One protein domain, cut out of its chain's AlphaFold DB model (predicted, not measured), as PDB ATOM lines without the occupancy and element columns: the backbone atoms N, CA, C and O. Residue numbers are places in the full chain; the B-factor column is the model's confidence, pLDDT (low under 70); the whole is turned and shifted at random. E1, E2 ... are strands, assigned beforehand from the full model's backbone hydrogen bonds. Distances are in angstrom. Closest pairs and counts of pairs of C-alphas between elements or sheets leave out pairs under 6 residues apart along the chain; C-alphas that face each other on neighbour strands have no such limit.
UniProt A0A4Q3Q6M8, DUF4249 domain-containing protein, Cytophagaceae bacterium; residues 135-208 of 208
ATOM      1  N   ASP A 135     109.061  -6.059  63.835       95.81
ATOM      2  CA  ASP A 135     109.575  -5.918  65.200       95.81
ATOM      3  C   ASP A 135     109.111  -4.594  65.819       95.81
ATOM      4  O   ASP A 135     108.729  -4.541  66.989       95.81
ATOM      5  N   ARG A 136     109.139  -3.510  65.034       96.56
ATOM      6  CA  ARG A 136     108.759  -2.169  65.490       96.56
ATOM      7  C   ARG A 136     108.190  -1.335  64.350       96.56
ATOM      8  O   ARG A 136     108.700  -1.384  63.237       96.56
ATOM      9  N   ILE A 137     107.179  -0.530  64.665       94.62
ATOM     10  CA  ILE A 137     106.672   0.558  63.821       94.62
ATOM     11  C   ILE A 137     106.792   1.839  64.638       94.62
ATOM     12  O   ILE A 137     106.479   1.837  65.832       94.62
ATOM     13  N   TYR A 138     107.292   2.901  64.024       95.12
ATOM     14  CA  TYR A 138     107.482   4.192  64.674       95.12
ATOM     15  C   TYR A 138     107.467   5.306  63.640       95.12
ATOM     16  O   TYR A 138     107.781   5.092  62.469       95.12
ATOM     17  N   ASP A 139     107.109   6.496  64.090       93.75
ATOM     18  CA  ASP A 139     107.097   7.705  63.293       93.75
ATOM     19  C   ASP A 139     108.077   8.742  63.847       93.75
ATOM     20  O   ASP A 139     108.393   8.772  65.039       93.75
ATOM     21  N   GLU A 140     108.565   9.596  62.958       95.31
ATOM     22  CA  GLU A 140     109.347  10.771  63.312       95.31
ATOM     23  C   GLU A 140     108.709  12.002  62.682       95.31
ATOM     24  O   GLU A 140     108.566  12.090  61.460       95.31
ATOM     25  N   TYR A 141     108.335  12.962  63.523       94.44
ATOM     26  CA  TYR A 141     107.834  14.249  63.066       94.44
ATOM     27  C   TYR A 141     108.949  15.055  62.392       94.44
ATOM     28  O   TYR A 141     110.042  15.208  62.945       94.44
ATOM     29  N   THR A 142     108.658  15.611  61.221       93.88
ATOM     30  CA  THR A 142     109.583  16.436  60.447       93.88
ATOM     31  C   THR A 142     109.003  17.826  60.214       93.88
ATOM     32  O   THR A 142     107.823  17.985  59.911       93.88
ATOM     33  N   GLU A 143     109.854  18.846  60.340       94.44
ATOM     34  CA  GLU A 143     109.574  20.198  59.853       94.44
ATOM     35  C   GLU A 143     110.755  20.661  59.002       94.44
ATOM     36  O   GLU A 143     111.875  20.791  59.502       94.44
ATOM     37  N   VAL A 144     110.521  20.903  57.714       92.44
ATOM     38  CA  VAL A 144     111.558  21.328  56.768       92.44
ATOM     39  C   VAL A 144     111.205  22.722  56.249       92.44
ATOM     40  O   VAL A 144     110.145  22.903  55.650       92.44
ATOM     41  N   PRO A 145     112.057  23.742  56.459       92.44
ATOM     42  CA  PRO A 145     111.860  25.045  55.837       92.44
ATOM     43  C   PRO A 145     111.839  24.920  54.308       92.44
ATOM     44  O   PRO A 145     112.732  24.305  53.728       92.44
ATOM     45  N   VAL A 146     110.842  25.523  53.659       90.44
ATOM     46  CA  VAL A 146     110.733  25.557  52.194       90.44
ATOM     47  C   VAL A 146     110.970  26.980  51.709       90.44
ATOM     48  O   VAL A 146     110.273  27.910  52.122       90.44
ATOM     49  N   ASP A 147     111.946  27.150  50.817       91.81
ATOM     50  CA  ASP A 147     112.280  28.451  50.243       91.81
ATOM     51  C   ASP A 147     111.053  29.087  49.572       91.81
ATOM     52  O   ASP A 147     110.422  28.511  48.686       91.81
ATOM     53  N   GLY A 148     110.717  30.306  50.000       89.94
ATOM     54  CA  GLY A 148     109.573  31.060  49.484       89.94
ATOM     55  C   GLY A 148     108.240  30.805  50.196       89.94
ATOM     56  O   GLY A 148     107.268  31.486  49.870       89.94
ATOM     57  N   LEU A 149     108.176  29.905  51.187       87.56
ATOM     58  CA  LEU A 149     106.990  29.705  52.029       87.56
ATOM     59  C   LEU A 149     107.200  30.270  53.442       87.56
ATOM     60  O   LEU A 149     108.266  30.158  54.037       87.56
ATOM     61  N   LEU A 150     106.149  30.889  53.994       85.88
ATOM     62  CA  LEU A 150     106.148  31.441  55.359       85.88
ATOM     63  C   LEU A 150     106.004  30.367  56.446       85.88
ATOM     64  O   LEU A 150     106.224  30.651  57.622       85.88
ATOM     65  N   MET A 151     105.600  29.155  56.066       85.69
ATOM     66  CA  MET A 151     105.473  28.013  56.964       85.69
ATOM     67  C   MET A 151     106.358  26.870  56.466       85.69
ATOM     68  O   MET A 151     106.435  26.674  55.251       85.69
ATOM     69  N   PRO A 152     107.033  26.141  57.377       88.19
ATOM     70  CA  PRO A 152     107.778  24.950  56.999       88.19
ATOM     71  C   PRO A 152     106.815  23.870  56.504       88.19
ATOM     72  O   PRO A 152     105.656  23.825  56.925       88.19
ATOM     73  N   ASP A 153     107.313  22.997  55.637       88.44
ATOM     74  CA  ASP A 153     106.637  21.749  55.316       88.44
ATOM     75  C   ASP A 153     106.696  20.828  56.537       88.44
ATOM     76  O   ASP A 153     107.731  20.748  57.205       88.44
ATOM     77  N   LYS A 154     105.577  20.191  56.869       91.12
ATOM     78  CA  LYS A 154     105.403  19.412  58.099       91.12
ATOM     79  C   LYS A 154     104.911  18.027  57.738       91.12
ATOM     80  O   LYS A 154     103.952  17.901  56.981       91.12
ATOM     81  N   GLY A 155     105.509  17.002  58.323       89.06
ATOM     82  CA  GLY A 155     105.123  15.631  58.032       89.06
ATOM     83  C   GLY A 155     105.554  14.641  59.096       89.06
ATOM     84  O   GLY A 155     106.095  15.001  60.140       89.06
ATOM     85  N   PHE A 156     105.302  13.374  58.801       89.12
ATOM     86  CA  PHE A 156     105.798  12.246  59.571       89.12
ATOM     87  C   PHE A 156     106.525  11.300  58.623       89.12
ATOM     88  O   PHE A 156     105.972  10.888  57.602       89.12
ATOM     89  N   ASN A 157     107.751  10.931  58.971       91.06
ATOM     90  CA  ASN A 157     108.408   9.784  58.364       91.06
ATOM     91  C   ASN A 157     107.975   8.537  59.125       91.06
ATOM     92  O   ASN A 157     108.160   8.471  60.338       91.06
ATOM     93  N   VAL A 158     107.417   7.553  58.426       90.50
ATOM     94  CA  VAL A 158     107.010   6.280  59.031       90.50
ATOM     95  C   VAL A 158     108.076   5.233  58.747       90.50
ATOM     96  O   VAL A 158     108.416   4.972  57.592       90.50
ATOM     97  N   TYR A 159     108.581   4.623  59.810       93.75
ATOM     98  CA  TYR A 159     109.622   3.611  59.769       93.75
ATOM     99  C   TYR A 159     109.118   2.278  60.311       93.75
ATOM    100  O   TYR A 159     108.229   2.196  61.165       93.75
ATOM    101  N   LEU A 160     109.747   1.216  59.818       93.38
ATOM    102  CA  LEU A 160     109.497  -0.149  60.233       93.38
ATOM    103  C   LEU A 160     110.821  -0.890  60.376       93.38
ATOM    104  O   LEU A 160     111.629  -0.906  59.447       93.38
ATOM    105  N   ASP A 161     110.998  -1.544  61.520       94.88
ATOM    106  CA  ASP A 161     112.117  -2.445  61.768       94.88
ATOM    107  C   ASP A 161     111.638  -3.895  61.593       94.88
ATOM    108  O   ASP A 161     110.607  -4.308  62.133       94.88
ATOM    109  N   THR A 162     112.399  -4.685  60.839       93.56
ATOM    110  CA  THR A 162     112.176  -6.123  60.650       93.56
ATOM    111  C   THR A 162     113.508  -6.837  60.439       93.56
ATOM    112  O   THR A 162     114.513  -6.218  60.081       93.56
ATOM    113  N   LYS A 163     113.529  -8.151  60.662       92.69
ATOM    114  CA  LYS A 163     114.699  -9.003  60.430       92.69
ATOM    115  C   LYS A 163     114.572  -9.704  59.089       92.69
ATOM    116  O   LYS A 163     113.957 -10.766  58.996       92.69
ATOM    117  N   ASP A 164     115.189  -9.105  58.080       89.25
ATOM    118  CA  ASP A 164     115.348  -9.711  56.761       89.25
ATOM    119  C   ASP A 164     116.241 -10.967  56.857       89.25
ATOM    120  O   ASP A 164     117.349 -10.895  57.412       89.25
ATOM    121  N   PRO A 165     115.781 -12.143  56.396       85.69
ATOM    122  CA  PRO A 165     116.631 -13.319  56.292       85.69
ATOM    123  C   PRO A 165     117.858 -13.051  55.408       85.69
ATOM    124  O   PRO A 165     117.800 -12.333  54.423       85.69
ATOM    125  N   ALA A 166     118.990 -13.701  55.696       84.94
ATOM    126  CA  ALA A 166     120.210 -13.541  54.889       84.94
ATOM    127  C   ALA A 166     120.113 -14.144  53.464       84.94
ATOM    128  O   ALA A 166     121.111 -14.200  52.741       84.94
ATOM    129  N   THR A 167     118.946 -14.663  53.075       83.38
ATOM    130  CA  THR A 167     118.694 -15.201  51.739       83.38
ATOM    131  C   THR A 167     118.614 -14.080  50.714       83.38
ATOM    132  O   THR A 167     118.075 -13.011  50.961       83.38
ATOM    133  N   THR A 168     119.173 -14.309  49.528       80.56
ATOM    134  CA  THR A 168     119.078 -13.334  48.440       80.56
ATOM    135  C   THR A 168     117.770 -13.504  47.668       80.56
ATOM    136  O   THR A 168     117.223 -14.604  47.557       80.56
ATOM    137  N   GLY A 169     117.279 -12.409  47.080       81.31
ATOM    138  CA  GLY A 169     116.065 -12.425  46.256       81.31
ATOM    139  C   GLY A 169     114.765 -12.390  47.062       81.31
ATOM    140  O   GLY A 169     113.747 -12.928  46.611       81.31
ATOM    141  N   ASP A 170     114.798 -11.797  48.251       85.12
ATOM    142  CA  ASP A 170     113.600 -11.415  48.985       85.12
ATOM    143  C   ASP A 170     113.168 -10.007  48.554       85.12
ATOM    144  O   ASP A 170     113.966  -9.076  48.456       85.12
ATOM    145  N   TYR A 171     111.893  -9.892  48.183       87.81
ATOM    146  CA  TYR A 171     111.280  -8.660  47.705       87.81
ATOM    147  C   TYR A 171     110.050  -8.397  48.556       87.81
ATOM    148  O   TYR A 171     109.183  -9.262  48.686       87.81
ATOM    149  N   TYR A 172     109.970  -7.194  49.112       88.75
ATOM    150  CA  TYR A 172     108.900  -6.808  50.016       88.75
ATOM    151  C   TYR A 172     108.006  -5.769  49.362       88.75
ATOM    152  O   TYR A 172     108.477  -4.782  48.797       88.75
ATOM    153  N   ARG A 173     106.697  -5.994  49.461       88.12
ATOM    154  CA  ARG A 173     105.686  -5.000  49.125       88.12
ATOM    155  C   ARG A 173     105.043  -4.525  50.414       88.12
ATOM    156  O   ARG A 173     104.444  -5.318  51.133       88.12
ATOM    157  N   TRP A 174     105.112  -3.224  50.642       86.50
ATOM    158  CA  TRP A 174     104.377  -2.565  51.706       86.50
ATOM    159  C   TRP A 174     103.043  -2.075  51.158       86.50
ATOM    160  O   TRP A 174     102.970  -1.547  50.048       86.50
ATOM    161  N   ASN A 175     101.985  -2.294  51.926       86.00
ATOM    162  CA  ASN A 175     100.682  -1.703  51.679       86.00
ATOM    163  C   ASN A 175     100.217  -1.077  52.990       86.00
ATOM    164  O   ASN A 175     100.337  -1.705  54.042       86.00
ATOM    165  N   TRP A 176      99.707   0.141  52.922       86.19
ATOM    166  CA  TRP A 176      99.203   0.873  54.074       86.19
ATOM    167  C   TRP A 176      97.929   1.611  53.682       86.19
ATOM    168  O   TRP A 176      97.617   1.759  52.502       86.19
ATOM    169  N   THR A 177      97.186   2.044  54.689       87.25
ATOM    170  CA  THR A 177      96.036   2.929  54.529       87.25
ATOM    171  C   THR A 177      96.229   4.069  55.507       87.25
ATOM    172  O   THR A 177      96.469   3.827  56.694       87.25
ATOM    173  N   HIS A 178      96.197   5.291  54.998       82.75
ATOM    174  CA  HIS A 178      96.363   6.494  55.791       82.75
ATOM    175  C   HIS A 178      94.994   7.008  56.235       82.75
ATOM    176  O   HIS A 178      94.042   6.994  55.459       82.75
ATOM    177  N   PHE A 179      94.898   7.443  57.491       85.88
ATOM    178  CA  PHE A 179      93.692   8.038  58.056       85.88
ATOM    179  C   PHE A 179      94.041   9.422  58.602       85.88
ATOM    180  O   PHE A 179      94.805   9.525  59.561       85.88
ATOM    181  N   GLU A 180      93.445  10.471  58.042       84.38
ATOM    182  CA  GLU A 180      93.623  11.851  58.503       84.38
ATOM    183  C   GLU A 180      92.308  12.402  59.074       84.38
ATOM    184  O   GLU A 180      91.290  12.361  58.383       84.38
ATOM    185  N   PRO A 181      92.281  12.937  60.308       87.00
ATOM    186  CA  PRO A 181      91.059  13.486  60.873       87.00
ATOM    187  C   PRO A 181      90.702  14.804  60.179       87.00
ATOM    188  O   PRO A 181      91.472  15.765  60.173       87.00
ATOM    189  N   LEU A 182      89.489  14.883  59.641       87.12
ATOM    190  CA  LEU A 182      88.994  16.070  58.960       87.12
ATOM    191  C   LEU A 182      88.334  17.030  59.946       87.12
ATOM    192  O   LEU A 182      87.339  16.711  60.597       87.12
ATOM    193  N   LYS A 183      88.845  18.263  59.993       86.56
ATOM    194  CA  LYS A 183      88.178  19.373  60.692       86.56
ATOM    195  C   LYS A 183      86.997  19.919  59.887       86.56
ATOM    196  O   LYS A 183      85.969  20.281  60.462       86.56
ATOM    197  N   TYR A 184      87.148  19.972  58.565       90.00
ATOM    198  CA  TYR A 184      86.131  20.443  57.632       90.00
ATOM    199  C   TYR A 184      85.780  19.326  56.655       90.00
ATOM    200  O   TYR A 184      86.662  18.724  56.054       90.00
ATOM    201  N   CYS A 185      84.489  19.067  56.489       89.00
ATOM    202  CA  CYS A 185      83.979  18.004  55.622       89.00
ATOM    203  C   CYS A 185      83.549  18.530  54.249       89.00
ATOM    204  O   CYS A 185      83.199  17.757  53.360       89.00
ATOM    205  N   ASN A 186      83.506  19.852  54.091       87.81
ATOM    206  CA  ASN A 186      83.122  20.498  52.849       87.81
ATOM    207  C   ASN A 186      83.748  21.894  52.774       87.81
ATOM    208  O   ASN A 186      83.972  22.526  53.808       87.81
ATOM    209  N   ILE A 187      83.995  22.383  51.563       89.81
ATOM    210  CA  ILE A 187      84.463  23.743  51.295       89.81
ATOM    211  C   ILE A 187      83.455  24.389  50.350       89.81
ATOM    212  O   ILE A 187      83.150  23.849  49.288       89.81
ATOM    213  N   VAL A 188      82.922  25.544  50.742       92.94
ATOM    214  CA  VAL A 188      82.033  26.345  49.896       92.94
ATOM    215  C   VAL A 188      82.813  27.520  49.333       92.94
ATOM    216  O   VAL A 188      83.303  28.354  50.091       92.94
ATOM    217  N   THR A 189      82.884  27.602  48.007       94.94
ATOM    218  CA  THR A 189      83.490  28.731  47.295       94.94
ATOM    219  C   THR A 189      82.408  29.738  46.907       94.94
ATOM    220  O   THR A 189      81.447  29.413  46.207       94.94
ATOM    221  N   PHE A 190      82.549  30.977  47.364       90.69
ATOM    222  CA  PHE A 190      81.658  32.085  47.032       90.69
ATOM    223  C   PHE A 190      82.032  32.719  45.686       90.69
ATOM    224  O   PHE A 190      83.148  32.575  45.192       90.69
ATOM    225  N   ALA A 191      81.111  33.487  45.095       92.25
ATOM    226  CA  ALA A 191      81.308  34.126  43.787       92.25
ATOM    227  C   ALA A 191      82.500  35.107  43.729       92.25
ATOM    228  O   ALA A 191      82.996  35.408  42.647       92.25
ATOM    229  N   ASN A 192      82.967  35.603  44.878       92.38
ATOM    230  CA  ASN A 192      84.161  36.444  44.999       92.38
ATOM    231  C   ASN A 192      85.469  35.637  45.150       92.38
ATOM    232  O   ASN A 192      86.515  36.236  45.383       92.38
ATOM    233  N   GLY A 193      85.410  34.304  45.061       89.69
ATOM    234  CA  GLY A 193      86.547  33.402  45.241       89.69
ATOM    235  C   GLY A 193      86.910  33.115  46.700       89.69
ATOM    236  O   GLY A 193      87.878  32.404  46.940       89.69
ATOM    237  N   ALA A 194      86.166  33.646  47.678       90.88
ATOM    238  CA  ALA A 194      86.382  33.298  49.079       90.88
ATOM    239  C   ALA A 194      85.920  31.861  49.349       90.88
ATOM    240  O   ALA A 194      84.871  31.446  48.861       90.88
ATOM    241  N   GLU A 195      86.667  31.130  50.169       93.12
ATOM    242  CA  GLU A 195      86.342  29.759  50.562       93.12
ATOM    243  C   GLU A 195      85.995  29.691  52.048       93.12
ATOM    244  O   GLU A 195      86.630  30.342  52.882       93.12
ATOM    245  N   TYR A 196      84.976  28.904  52.391       90.69
ATOM    246  CA  TYR A 196      84.577  28.653  53.772       90.69
ATOM    247  C   TYR A 196      84.448  27.156  54.037       90.69
ATOM    248  O   TYR A 196      83.661  26.463  53.388       90.69
ATOM    249  N   GLY A 197      85.219  26.668  55.010       90.19
ATOM    250  CA  GLY A 197      85.170  25.283  55.465       90.19
ATOM    251  C   GLY A 197      83.958  25.033  56.362       90.19
ATOM    252  O   GLY A 197      83.776  25.697  57.381       90.19
ATOM    253  N   ILE A 198      83.138  24.047  56.009       89.12
ATOM    254  CA  ILE A 198      82.040  23.561  56.845       89.12
ATOM    255  C   ILE A 198      82.592  22.480  57.770       89.12
ATOM    256  O   ILE A 198      83.101  21.458  57.306       89.12
ATOM    257  N   TYR A 199      82.480  22.712  59.078       90.88
ATOM    258  CA  TYR A 199      82.900  21.758  60.101       90.88
ATOM    259  C   TYR A 199      82.190  20.413  59.952       90.88
ATOM    260  O   TYR A 199      81.006  20.348  59.614       90.88
ATOM    261  N   CYS A 200      82.912  19.337  60.241       88.12
ATOM    262  CA  CYS A 200      82.315  18.016  60.332       88.12
ATOM    263  C   CYS A 200      81.348  17.942  61.526       88.12
ATOM    264  O   CYS A 200      81.661  18.404  62.620       88.12
ATOM    265  N   CYS A 201      80.160  17.365  61.320       88.12
ATOM    266  CA  CYS A 201      79.153  17.213  62.380       88.12
ATOM    267  C   CYS A 201      79.465  16.066  63.356       88.12
ATOM    268  O   CYS A 201      78.856  16.000  64.417       88.12
ATOM    269  N   ASN A 202      80.369  15.164  62.971       88.31
ATOM    270  CA  ASN A 202      80.879  14.032  63.743       88.31
ATOM    271  C   ASN A 202      82.364  13.846  63.402       88.31
ATOM    272  O   ASN A 202      82.844  14.439  62.431       88.31
ATOM    273  N   ASP A 203      83.048  12.971  64.137       87.62
ATOM    274  CA  ASP A 203      84.395  12.530  63.781       87.62
ATOM    275  C   ASP A 203      84.401  11.984  62.348       87.62
ATOM    276  O   ASP A 203      83.648  11.072  61.998       87.62
ATOM    277  N   CYS A 204      85.236  12.584  61.505       86.81
ATOM    278  CA  CYS A 204      85.353  12.256  60.094       86.81
ATOM    279  C   CYS A 204      86.828  12.110  59.746       86.81
ATOM    280  O   CYS A 204      87.658  12.848  60.275       86.81
ATOM    281  N   TRP A 205      87.141  11.172  58.858       87.12
ATOM    282  CA  TRP A 205      88.507  10.872  58.453       87.12
ATOM    283  C   TRP A 205      88.588  10.822  56.929       87.12
ATOM    284  O   TRP A 205      87.742  10.194  56.289       87.12
ATOM    285  N   ALA A 206      89.592  11.477  56.354       84.12
ATOM    286  CA  ALA A 206      90.047  11.176  55.007       84.12
ATOM    287  C   ALA A 206      90.811   9.850  55.053       84.12
ATOM    288  O   ALA A 206      91.566   9.603  55.996       84.12
ATOM    289  N   VAL A 207      90.545   8.981  54.078       85.56
ATOM    290  CA  VAL A 207      91.144   7.648  53.986       85.56
ATOM    291  C   VAL A 207      91.775   7.514  52.613       85.56
ATOM    292  O   VAL A 207      91.042   7.469  51.621       85.56
ATOM    293  N   ASP A 208      93.103   7.432  52.586       72.69
ATOM    294  CA  ASP A 208      93.921   7.399  51.369       72.69
ATOM    295  C   ASP A 208      94.784   6.130  51.284       72.69
ATOM    296  O   ASP A 208      95.234   5.618  52.345       72.69
TER     297      ASP A 208
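What this domain is: This is residues 135 to 208 of the 208 residues of the protein "DUF4249 domain-containing protein" of Cytophagaceae bacterium (UniProt A0A4Q3Q6M8). Two antiparallel hairpins make separate arms, the longer one of E1 and E2, the shorter of E4 and E5, with the small strand pair E3 and E6 at the base of the shorter. A long loop, residues 163 to 178, joins the two parts, and its residues 165 to 171 stick out. The printed part has 74 residues with six named strands, E1 to E6 in order along the chain, no named helix, and three antiparallel two-strand sheets; the class is all strand. The whole is extended, with a radius of gyration of the C-alphas of 19.5 A and spans of 62 by 35 by 20 A.

How they stand to each other: E1, residues 135 to 144, and E2, residues 153 to 162, form a hairpin at 161 degrees, with N 140 and O 157 within hydrogen-bond range at 2.9 A. E3, residues 179 to 181, is antiparallel to E6, residues 205 to 207, at 156 degrees, with N 206 and O 180 at 2.8 A. E3 runs on into E4, residues 184 to 189, across a break of 2 residues, at 69 degrees. E4 and E5, residues 195 to 199, form a hairpin at 154 degrees, with N 198 and O 186 at 2.8 A. E1 and E2 are apart from E3, E4, E5 and E6.

Where its parts are: E1 begins at C-alpha 135, (109.575, -5.918, 65.200), and measures 28.6 A; E2 measures 28.9 A. E4 measures 13.5 A and E5 12.9 A, while E3 and E6 have three residues each. E6 ends at C-alpha 207, (91.144, 7.648, 53.986).

The domain as a whole: The C-alphas of Ala 166 and Ala 191, the two farthest apart, are 62.5 A apart. The printed part has no cut. The link from E2 to E3 is long, with 16 residues. Mean pLDDT of the printed part is 89.2, and no printed residue is under 70.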